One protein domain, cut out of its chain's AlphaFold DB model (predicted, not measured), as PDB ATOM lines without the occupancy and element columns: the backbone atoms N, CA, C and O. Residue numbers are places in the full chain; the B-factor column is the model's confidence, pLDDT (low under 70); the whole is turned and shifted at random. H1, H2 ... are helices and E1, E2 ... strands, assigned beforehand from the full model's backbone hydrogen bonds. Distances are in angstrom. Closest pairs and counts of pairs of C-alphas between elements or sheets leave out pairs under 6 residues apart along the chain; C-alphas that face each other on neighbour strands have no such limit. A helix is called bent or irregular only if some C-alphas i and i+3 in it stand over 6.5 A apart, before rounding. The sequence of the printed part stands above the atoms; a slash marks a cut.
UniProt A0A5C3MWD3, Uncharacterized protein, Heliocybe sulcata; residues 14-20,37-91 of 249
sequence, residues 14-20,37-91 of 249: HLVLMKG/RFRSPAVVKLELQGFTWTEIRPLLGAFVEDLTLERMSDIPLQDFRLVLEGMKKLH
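AT A GLANCE: This is residues 14 to 20 and 37 to 91 of the 249 residues of an uncharacterized protein of Heliocybe sulcata (UniProt A0A5C3MWD3). A small, nearly flat sheet of three parallel strands side by side, ordered E1, E2, E3, is grazed by the short helix H1, while H2 is set off from it. The 62 printed residues run E1, E2, H1, E3, H2, a mixed class. The whole is compact, radius of gyration of the C-alphas 10.8 A, spanning 26 by 25 by 20 A.

HOW THE PARTS SIT: E1, residues 14 to 18, is parallel to E2, residues 45 to 49, at 2 degrees; N 15 and O 45 are 2.9 A apart. H1, residues 53 to 59, only just on the sheet with 5 pairs of C-alphas within 10 A, only grazes it with residues 56 to 59. It is irregular, C-alphas 55 and 58 being 7.2 A apart; 1 of 3 O i to N i+4 and 2 of 4 O i to N i+3 pairs are within hydrogen-bond range. E3, residues 66 to 70, is parallel to E2 at 2 degrees; N 46 and O 66 are 2.8 A apart. E2, H1 and E3 form a strand-helix-strand unit, parallel neighbours joined through a helix, its crossover right-handed. H2, residues 77 to 86, has every O i to N i+4 pair within range; it is not on the sheet, but near H1.

IN THESE COORDINATES: E1 begins at C-alpha 14 (1.533, 45.925, 24.660); H2, 14.4 A long, ends at C-alpha 86 (-5.714, 40.457, 7.440). E1, E2, H1 and E3 measure 13.5, 13.6, 10.3 and 13.3 A.

THE WHOLE: Residues 21 to 36 are not printed; the C-alphas across this cut are 18.8 A apart. Of the links printed whole, none is long. No printed residue has pLDDT under 70.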
ATOM      1  N   HIS A  14       2.591  46.716  24.041       95.50
ATOM      2  CA  HIS A  14       1.533  45.925  24.660       95.50
ATOM      3  C   HIS A  14       0.424  46.835  25.186       95.50
ATOM      4  O   HIS A  14       0.665  47.702  26.025       95.50
ATOM      5  N   LEU A  15      -0.792  46.631  24.690       94.31
ATOM      6  CA  LEU A  15      -1.977  47.379  25.081       94.31
ATOM      7  C   LEU A  15      -2.999  46.443  25.730       94.31
ATOM      8  O   LEU A  15      -3.453  45.487  25.105       94.31
ATOM      9  N   VAL A  16      -3.390  46.764  26.964       95.19
ATOM     10  CA  VAL A  16      -4.452  46.070  27.703       95.19
ATOM     11  C   VAL A  16      -5.576  47.057  27.968       95.19
ATOM     12  O   VAL A  16      -5.357  48.098  28.591       95.19
ATOM     13  N   LEU A  17      -6.781  46.739  27.504       93.50
ATOM     14  CA  LEU A  17      -7.978  47.535  27.739       93.50
ATOM     15  C   LEU A  17      -9.072  46.650  28.327       93.50
ATOM     16  O   LEU A  17      -9.385  45.583  27.803       93.50
ATOM     17  N   MET A  18      -9.701  47.131  29.395       93.44
ATOM     18  CA  MET A  18     -10.807  46.445  30.059       93.44
ATOM     19  C   MET A  18     -11.971  47.415  30.224       93.44
ATOM     20  O   MET A  18     -11.800  48.521  30.747       93.44
ATOM     21  N   LYS A  19     -13.162  47.007  29.788       89.44
ATOM     22  CA  LYS A  19     -14.393  47.760  30.022       89.44
ATOM     23  C   LYS A  19     -14.921  47.421  31.413       89.44
ATOM     24  O   LYS A  19     -15.241  46.271  31.707       89.44
ATOM     25  N   GLY A  20     -14.989  48.425  32.286       84.81
ATOM     26  CA  GLY A  20     -15.546  48.257  33.627       84.81
ATOM     27  C   GLY A  20     -17.030  47.874  33.589       84.81
ATOM     28  O   GLY A  20     -17.769  48.310  32.711       84.81
ATOM     29  N   ARG A  37      -7.612  56.320  19.147       84.00
ATOM     30  CA  ARG A  37      -6.405  56.988  19.667       84.00
ATOM     31  C   ARG A  37      -5.316  56.023  20.147       84.00
ATOM     32  O   ARG A  37      -4.166  56.421  20.264       84.00
ATOM     33  N   PHE A  38      -5.678  54.777  20.447       86.81
ATOM     34  CA  PHE A  38      -4.737  53.730  20.838       86.81
ATOM     35  C   PHE A  38      -4.265  52.891  19.647       86.81
ATOM     36  O   PHE A  38      -3.474  51.965  19.818       86.81
ATOM     37  N   ARG A  39      -4.730  53.201  18.430       87.56
ATOM     38  CA  ARG A  39      -4.247  52.549  17.218       87.56
ATOM     39  C   ARG A  39      -2.813  52.998  16.959       87.56
ATOM     40  O   ARG A  39      -2.576  54.114  16.505       87.56
ATOM     41  N   SER A  40      -1.867  52.102  17.197       88.69
ATOM     42  CA  SER A  40      -0.464  52.310  16.859       88.69
ATOM     43  C   SER A  40       0.111  51.055  16.198       88.69
ATOM     44  O   SER A  40      -0.174  49.948  16.655       88.69
ATOM     45  N   PRO A  41       0.939  51.199  15.144       89.94
ATOM     46  CA  PRO A  41       1.651  50.074  14.543       89.94
ATOM     47  C   PRO A  41       2.695  49.449  15.480       89.94
ATOM     48  O   PRO A  41       3.199  48.374  15.171       89.94
ATOM     49  N   ALA A  42       3.037  50.102  16.596       91.69
ATOM     50  CA  ALA A  42       3.933  49.522  17.591       91.69
ATOM     51  C   ALA A  42       3.241  48.496  18.493       91.69
ATOM     52  O   ALA A  42       3.936  47.682  19.092       91.69
ATOM     53  N   VAL A  43       1.904  48.520  18.592       92.94
ATOM     54  CA  VAL A  43       1.147  47.581  19.429       92.94
ATOM     55  C   VAL A  43       1.167  46.208  18.763       92.94
ATOM     56  O   VAL A  43       0.426  45.953  17.814       92.94
ATOM     57  N   VAL A  44       2.016  45.324  19.278       96.19
ATOM     58  CA  VAL A  44       2.139  43.930  18.831       96.19
ATOM     59  C   VAL A  44       1.297  42.989  19.687       96.19
ATOM     60  O   VAL A  44       0.809  41.982  19.184       96.19
ATOM     61  N   LYS A  45       1.058  43.335  20.959       97.50
ATOM     62  CA  LYS A  45       0.199  42.572  21.869       97.50
ATOM     63  C   LYS A  45      -1.030  43.383  22.263       97.50
ATOM     64  O   LYS A  45      -0.893  44.498  22.771       97.50
ATOM     65  N   LEU A  46      -2.212  42.820  22.050       97.12
ATOM     66  CA  LEU A  46      -3.491  43.482  22.272       97.12
ATOM     67  C   LEU A  46      -4.426  42.593  23.095       97.12
ATOM     68  O   LEU A  46      -4.817  41.518  22.651       97.12
ATOM     69  N   GLU A  47      -4.813  43.066  24.277       97.31
ATOM     70  CA  GLU A  47      -5.752  42.381  25.167       97.31
ATOM     71  C   GLU A  47      -6.980  43.262  25.395       97.31
ATOM     72  O   GLU A  47      -6.862  44.408  25.841       97.31
ATOM     73  N   LEU A  48      -8.161  42.744  25.063       95.56
ATOM     74  CA  LEU A  48      -9.419  43.483  25.092       95.56
ATOM     75  C   LEU A  48     -10.469  42.688  25.859       95.56
ATOM     76  O   LEU A  48     -10.760  41.549  25.502       95.56
ATOM     77  N   GLN A  49     -11.073  43.306  26.873       94.75
ATOM     78  CA  GLN A  49     -12.106  42.669  27.688       94.75
ATOM     79  C   GLN A  49     -13.393  43.497  27.756       94.75
ATOM     80  O   GLN A  49     -13.370  44.664  28.149       94.75
ATOM     81  N   GLY A  50     -14.528  42.863  27.451       92.19
ATOM     82  CA  GLY A  50     -15.866  43.414  27.684       92.19
ATOM     83  C   GLY A  50     -16.315  44.483  26.685       92.19
ATOM     84  O   GLY A  50     -17.216  45.258  26.999       92.19
ATOM     85  N   PHE A  51     -15.689  44.568  25.512       92.50
ATOM     86  CA  PHE A  51     -16.064  45.523  24.467       92.50
ATOM     87  C   PHE A  51     -17.052  44.918  23.462       92.50
ATOM     88  O   PHE A  51     -17.210  43.700  23.371       92.50
ATOM     89  N   THR A  52     -17.700  45.776  22.674       91.88
ATOM     90  CA  THR A  52     -18.435  45.347  21.478       91.88
ATOM     91  C   THR A  52     -17.492  45.253  20.279       91.88
ATOM     92  O   THR A  52     -16.421  45.869  20.245       91.88
ATOM     93  N   TRP A  53     -17.900  44.529  19.238       91.44
ATOM     94  CA  TRP A  53     -17.144  44.490  17.983       91.44
ATOM     95  C   TRP A  53     -16.909  45.870  17.358       91.44
ATOM     96  O   TRP A  53     -15.799  46.176  16.922       91.44
ATOM     97  N   THR A  54     -17.940  46.720  17.325       91.50
ATOM     98  CA  THR A  54     -17.864  48.060  16.720       91.50
ATOM     99  C   THR A  54     -16.842  48.956  17.412       91.50
ATOM    100  O   THR A  54     -16.202  49.770  16.749       91.50
ATOM    101  N   GLU A  55     -16.651  48.776  18.720       92.06
ATOM    102  CA  GLU A  55     -15.642  49.484  19.505       92.06
ATOM    103  C   GLU A  55     -14.223  49.038  19.136       92.06
ATOM    104  O   GLU A  55     -13.343  49.881  18.958       92.06
ATOM    105  N   ILE A  56     -13.991  47.727  19.005       93.44
ATOM    106  CA  ILE A  56     -12.633  47.184  18.866       93.44
ATOM    107  C   ILE A  56     -12.144  47.060  17.432       93.44
ATOM    108  O   ILE A  56     -10.936  47.082  17.206       93.44
ATOM    109  N   ARG A  57     -13.043  46.942  16.451       93.31
ATOM    110  CA  ARG A  57     -12.678  46.733  15.043       93.31
ATOM    111  C   ARG A  57     -11.607  47.717  14.546       93.31
ATOM    112  O   ARG A  57     -10.674  47.261  13.891       93.31
ATOM    113  N   PRO A  58     -11.654  49.028  14.864       91.56
ATOM    114  CA  PRO A  58     -10.628  49.975  14.422       91.56
ATOM    115  C   PRO A  58      -9.228  49.745  15.020       91.56
ATOM    116  O   PRO A  58      -8.254  50.276  14.481       91.56
ATOM    117  N   LEU A  59      -9.118  49.004  16.130       92.12
ATOM    118  CA  LEU A  59      -7.846  48.652  16.770       92.12
ATOM    119  C   LEU A  59      -7.175  47.436  16.136       92.12
ATOM    120  O   LEU A  59      -5.953  47.310  16.201       92.12
ATOM    121  N   LEU A  60      -7.961  46.536  15.545       92.56
ATOM    122  CA  LEU A  60      -7.451  45.298  14.973       92.56
ATOM    123  C   LEU A  60      -6.705  45.613  13.673       92.56
ATOM    124  O   LEU A  60      -7.295  45.963  12.651       92.56
ATOM    125  N   GLY A  61      -5.377  45.539  13.735       88.94
ATOM    126  CA  GLY A  61      -4.483  45.880  12.634       88.94
ATOM    127  C   GLY A  61      -3.544  44.740  12.258       88.94
ATOM    128  O   GLY A  61      -3.314  43.815  13.029       88.94
ATOM    129  N   ALA A  62      -2.933  44.852  11.077       92.19
ATOM    130  CA  ALA A  62      -2.013  43.849  10.533       92.19
ATOM    131  C   ALA A  62      -0.714  43.652  11.346       92.19
ATOM    132  O   ALA A  62       0.028  42.705  11.091       92.19
ATOM    133  N   PHE A  63      -0.424  44.558  12.283       93.75
ATOM    134  CA  PHE A  63       0.775  44.529  13.126       93.75
ATOM    135  C   PHE A  63       0.607  43.710  14.405       93.75
ATOM    136  O   PHE A  63       1.608  43.403  15.040       93.75
ATOM    137  N   VAL A  64      -0.628  43.367  14.776       96.31
ATOM    138  CA  VAL A  64      -0.896  42.599  15.992       96.31
ATOM    139  C   VAL A  64      -0.431  41.160  15.792       96.31
ATOM    140  O   VAL A  64      -0.746  40.508  14.794       96.31
ATOM    141  N   GLU A  65       0.326  40.695  16.769       97.81
ATOM    142  CA  GLU A  65       1.021  39.418  16.814       97.81
ATOM    143  C   GLU A  65       0.425  38.490  17.890       97.81
ATOM    144  O   GLU A  65       0.278  37.291  17.650       97.81
ATOM    145  N   ASP A  66      -0.003  39.062  19.022       98.25
ATOM    146  CA  ASP A  66      -0.717  38.385  20.111       98.25
ATOM    147  C   ASP A  66      -2.043  39.111  20.385       98.25
ATOM    148  O   ASP A  66      -2.056  40.292  20.750       98.25
ATOM    149  N   LEU A  67      -3.158  38.411  20.168       97.69
ATOM    150  CA  LEU A  67      -4.506  38.927  20.374       97.69
ATOM    151  C   LEU A  67      -5.231  38.116  21.448       97.69
ATOM    152  O   LEU A  67      -5.450  36.917  21.290       97.69
ATOM    153  N   THR A  68      -5.692  38.799  22.492       97.44
ATOM    154  CA  THR A  68      -6.597  38.241  23.502       97.44
ATOM    155  C   THR A  68      -7.921  38.995  23.487       97.44
ATOM    156  O   THR A  68      -7.957  40.211  23.682       97.44
ATOM    157  N   LEU A  69      -9.014  38.273  23.253       95.31
ATOM    158  CA  LEU A  69     -10.372  38.807  23.242       95.31
ATOM    159  C   LEU A  69     -11.204  38.123  24.317       95.31
ATOM    160  O   LEU A  69     -11.468  36.927  24.233       95.31
ATOM    161  N   GLU A  70     -11.677  38.885  25.294       93.38
ATOM    162  CA  GLU A  70     -12.477  38.351  26.383       93.38
ATOM    163  C   GLU A  70     -13.845  39.003  26.492       93.38
ATOM    164  O   GLU A  70     -13.973  40.228  26.495       93.38
ATOM    165  N   ARG A  71     -14.884  38.179  26.687       89.56
ATOM    166  CA  ARG A  71     -16.258  38.657  26.951       89.56
ATOM    167  C   ARG A  71     -16.734  39.668  25.901       89.56
ATOM    168  O   ARG A  71     -17.376  40.664  26.233       89.56
ATOM    169  N   MET A  72     -16.376  39.420  24.649       90.00
ATOM    170  CA  MET A  72     -16.768  40.268  23.534       90.00
ATOM    171  C   MET A  72     -18.238  40.041  23.181       90.00
ATOM    172  O   MET A  72     -18.716  38.907  23.225       90.00
ATOM    173  N   SER A  73     -18.945  41.102  22.795       87.94
ATOM    174  CA  SER A  73     -20.321  41.010  22.296       87.94
ATOM    175  C   SER A  73     -20.441  41.458  20.840       87.94
ATOM    176  O   SER A  73     -19.607  42.205  20.319       87.94
ATOM    177  N   ASP A  74     -21.511  40.993  20.190       88.19
ATOM    178  CA  ASP A  74     -21.963  41.478  18.881       88.19
ATOM    179  C   ASP A  74     -20.928  41.333  17.757       88.19
ATOM    180  O   ASP A  74     -20.865  42.163  16.853       88.19
ATOM    181  N   ILE A  75     -20.104  40.280  17.810       89.00
ATOM    182  CA  ILE A  75     -19.123  39.976  16.767       89.00
ATOM    183  C   ILE A  75     -19.845  39.462  15.509       89.00
ATOM    184  O   ILE A  75     -20.388  38.355  15.524       89.00
ATOM    185  N   PRO A  76     -19.814  40.198  14.381       91.25
ATOM    186  CA  PRO A  76     -20.285  39.698  13.105       91.25
ATOM    187  C   PRO A  76     -19.250  38.715  12.560       91.25
ATOM    188  O   PRO A  76     -18.169  39.115  12.124       91.25
ATOM    189  N   LEU A  77     -19.593  37.424  12.559       87.69
ATOM    190  CA  LEU A  77     -18.677  36.319  12.243       87.69
ATOM    191  C   LEU A  77     -17.885  36.530  10.940       87.69
ATOM    192  O   LEU A  77     -16.673  36.336  10.912       87.69
ATOM    193  N   GLN A  78     -18.552  36.965   9.867       89.25
ATOM    194  CA  GLN A  78     -17.909  37.173   8.563       89.25
ATOM    195  C   GLN A  78     -16.902  38.331   8.576       89.25
ATOM    196  O   GLN A  78     -15.824  38.209   8.000       89.25
ATOM    197  N   ASP A  79     -17.235  39.441   9.236       91.50
ATOM    198  CA  ASP A  79     -16.346  40.606   9.323       91.50
ATOM    199  C   ASP A  79     -15.140  40.295  10.217       91.50
ATOM    200  O   ASP A  79     -14.005  40.595   9.854       91.50
ATOM    201  N   PHE A  80     -15.361  39.606  11.341       92.25
ATOM    202  CA  PHE A  80     -14.262  39.200  12.214       92.25
ATOM    203  C   PHE A  80     -13.308  38.218  11.526       92.25
ATOM    204  O   PHE A  80     -12.094  38.393  11.624       92.25
ATOM    205  N   ARG A  81     -13.828  37.268  10.735       91.31
ATOM    206  CA  ARG A  81     -12.991  36.390   9.904       91.31
ATOM    207  C   ARG A  81     -12.099  37.183   8.945       91.31
ATOM    208  O   ARG A  81     -10.898  36.933   8.894       91.31
ATOM    209  N   LEU A  82     -12.661  38.150   8.213       91.88
ATOM    210  CA  LEU A  82     -11.898  38.981   7.271       91.88
ATOM    211  C   LEU A  82     -10.797  39.785   7.973       91.88
ATOM    212  O   LEU A  82      -9.696  39.932   7.441       91.88
ATOM    213  N   VAL A  83     -11.077  40.284   9.179       93.81
ATOM    214  CA  VAL A  83     -10.075  40.976   9.993       93.81
ATOM    215  C   VAL A  83      -8.951  40.022  10.393       93.81
ATOM    216  O   VAL A  83      -7.791  40.343  10.146       93.81
ATOM    217  N   LEU A  84      -9.275  38.842  10.931       93.62
ATOM    218  CA  LEU A  84      -8.287  37.825  11.307       93.62
ATOM    219  C   LEU A  84      -7.406  37.407  10.121       93.62
ATOM    220  O   LEU A  84      -6.186  37.329  10.251       93.62
ATOM    221  N   GLU A  85      -7.990  37.217   8.936       91.44
ATOM    222  CA  GLU A  85      -7.238  36.921   7.711       91.44
ATOM    223  C   GLU A  85      -6.269  38.047   7.319       91.44
ATOM    224  O   GLU A  85      -5.221  37.779   6.723       91.44
ATOM    225  N   GLY A  86      -6.588  39.302   7.643       93.31
ATOM    226  CA  GLY A  86      -5.714  40.457   7.440       93.31
ATOM    227  C   GLY A  86      -4.543  40.538   8.428       93.31
ATOM    228  O   GLY A  86      -3.534  41.183   8.130       93.31
ATOM    229  N   MET A  87      -4.626  39.859   9.575       95.12
ATOM    230  CA  MET A  87      -3.607  39.871  10.630       95.12
ATOM    231  C   MET A  87      -2.483  38.875  10.325       95.12
ATOM    232  O   MET A  87      -2.293  37.868  10.999       95.12
ATOM    233  N   LYS A  88      -1.701  39.156   9.278       93.62
ATOM    234  CA  LYS A  88      -0.673  38.233   8.761       93.62
ATOM    235  C   LYS A  88       0.441  37.888   9.751       93.62
ATOM    236  O   LYS A  88       1.126  36.890   9.539       93.62
ATOM    237  N   LYS A  89       0.634  38.698  10.791       95.50
ATOM    238  CA  LYS A  89       1.633  38.471  11.840       95.50
ATOM    239  C   LYS A  89       1.086  37.762  13.083       95.50
ATOM    240  O   LYS A  89       1.860  37.466  13.986       95.50
ATOM    241  N   LEU A  90      -0.219  37.489  13.129       97.44
ATOM    242  CA  LEU A  90      -0.856  36.861  14.278       97.44
ATOM    243  C   LEU A  90      -0.306  35.444  14.480       97.44
ATOM    244  O   LEU A  90      -0.507  34.574  13.631       97.44
ATOM    245  N   HIS A  91       0.369  35.234  15.607       97.81
ATOM    246  CA  HIS A  91       0.900  33.935  16.016       97.81
ATOM    247  C   HIS A  91       0.230  33.419  17.293       97.81
ATOM    248  O   HIS A  91       0.164  32.207  17.493       97.81
TER     249      HIS A  91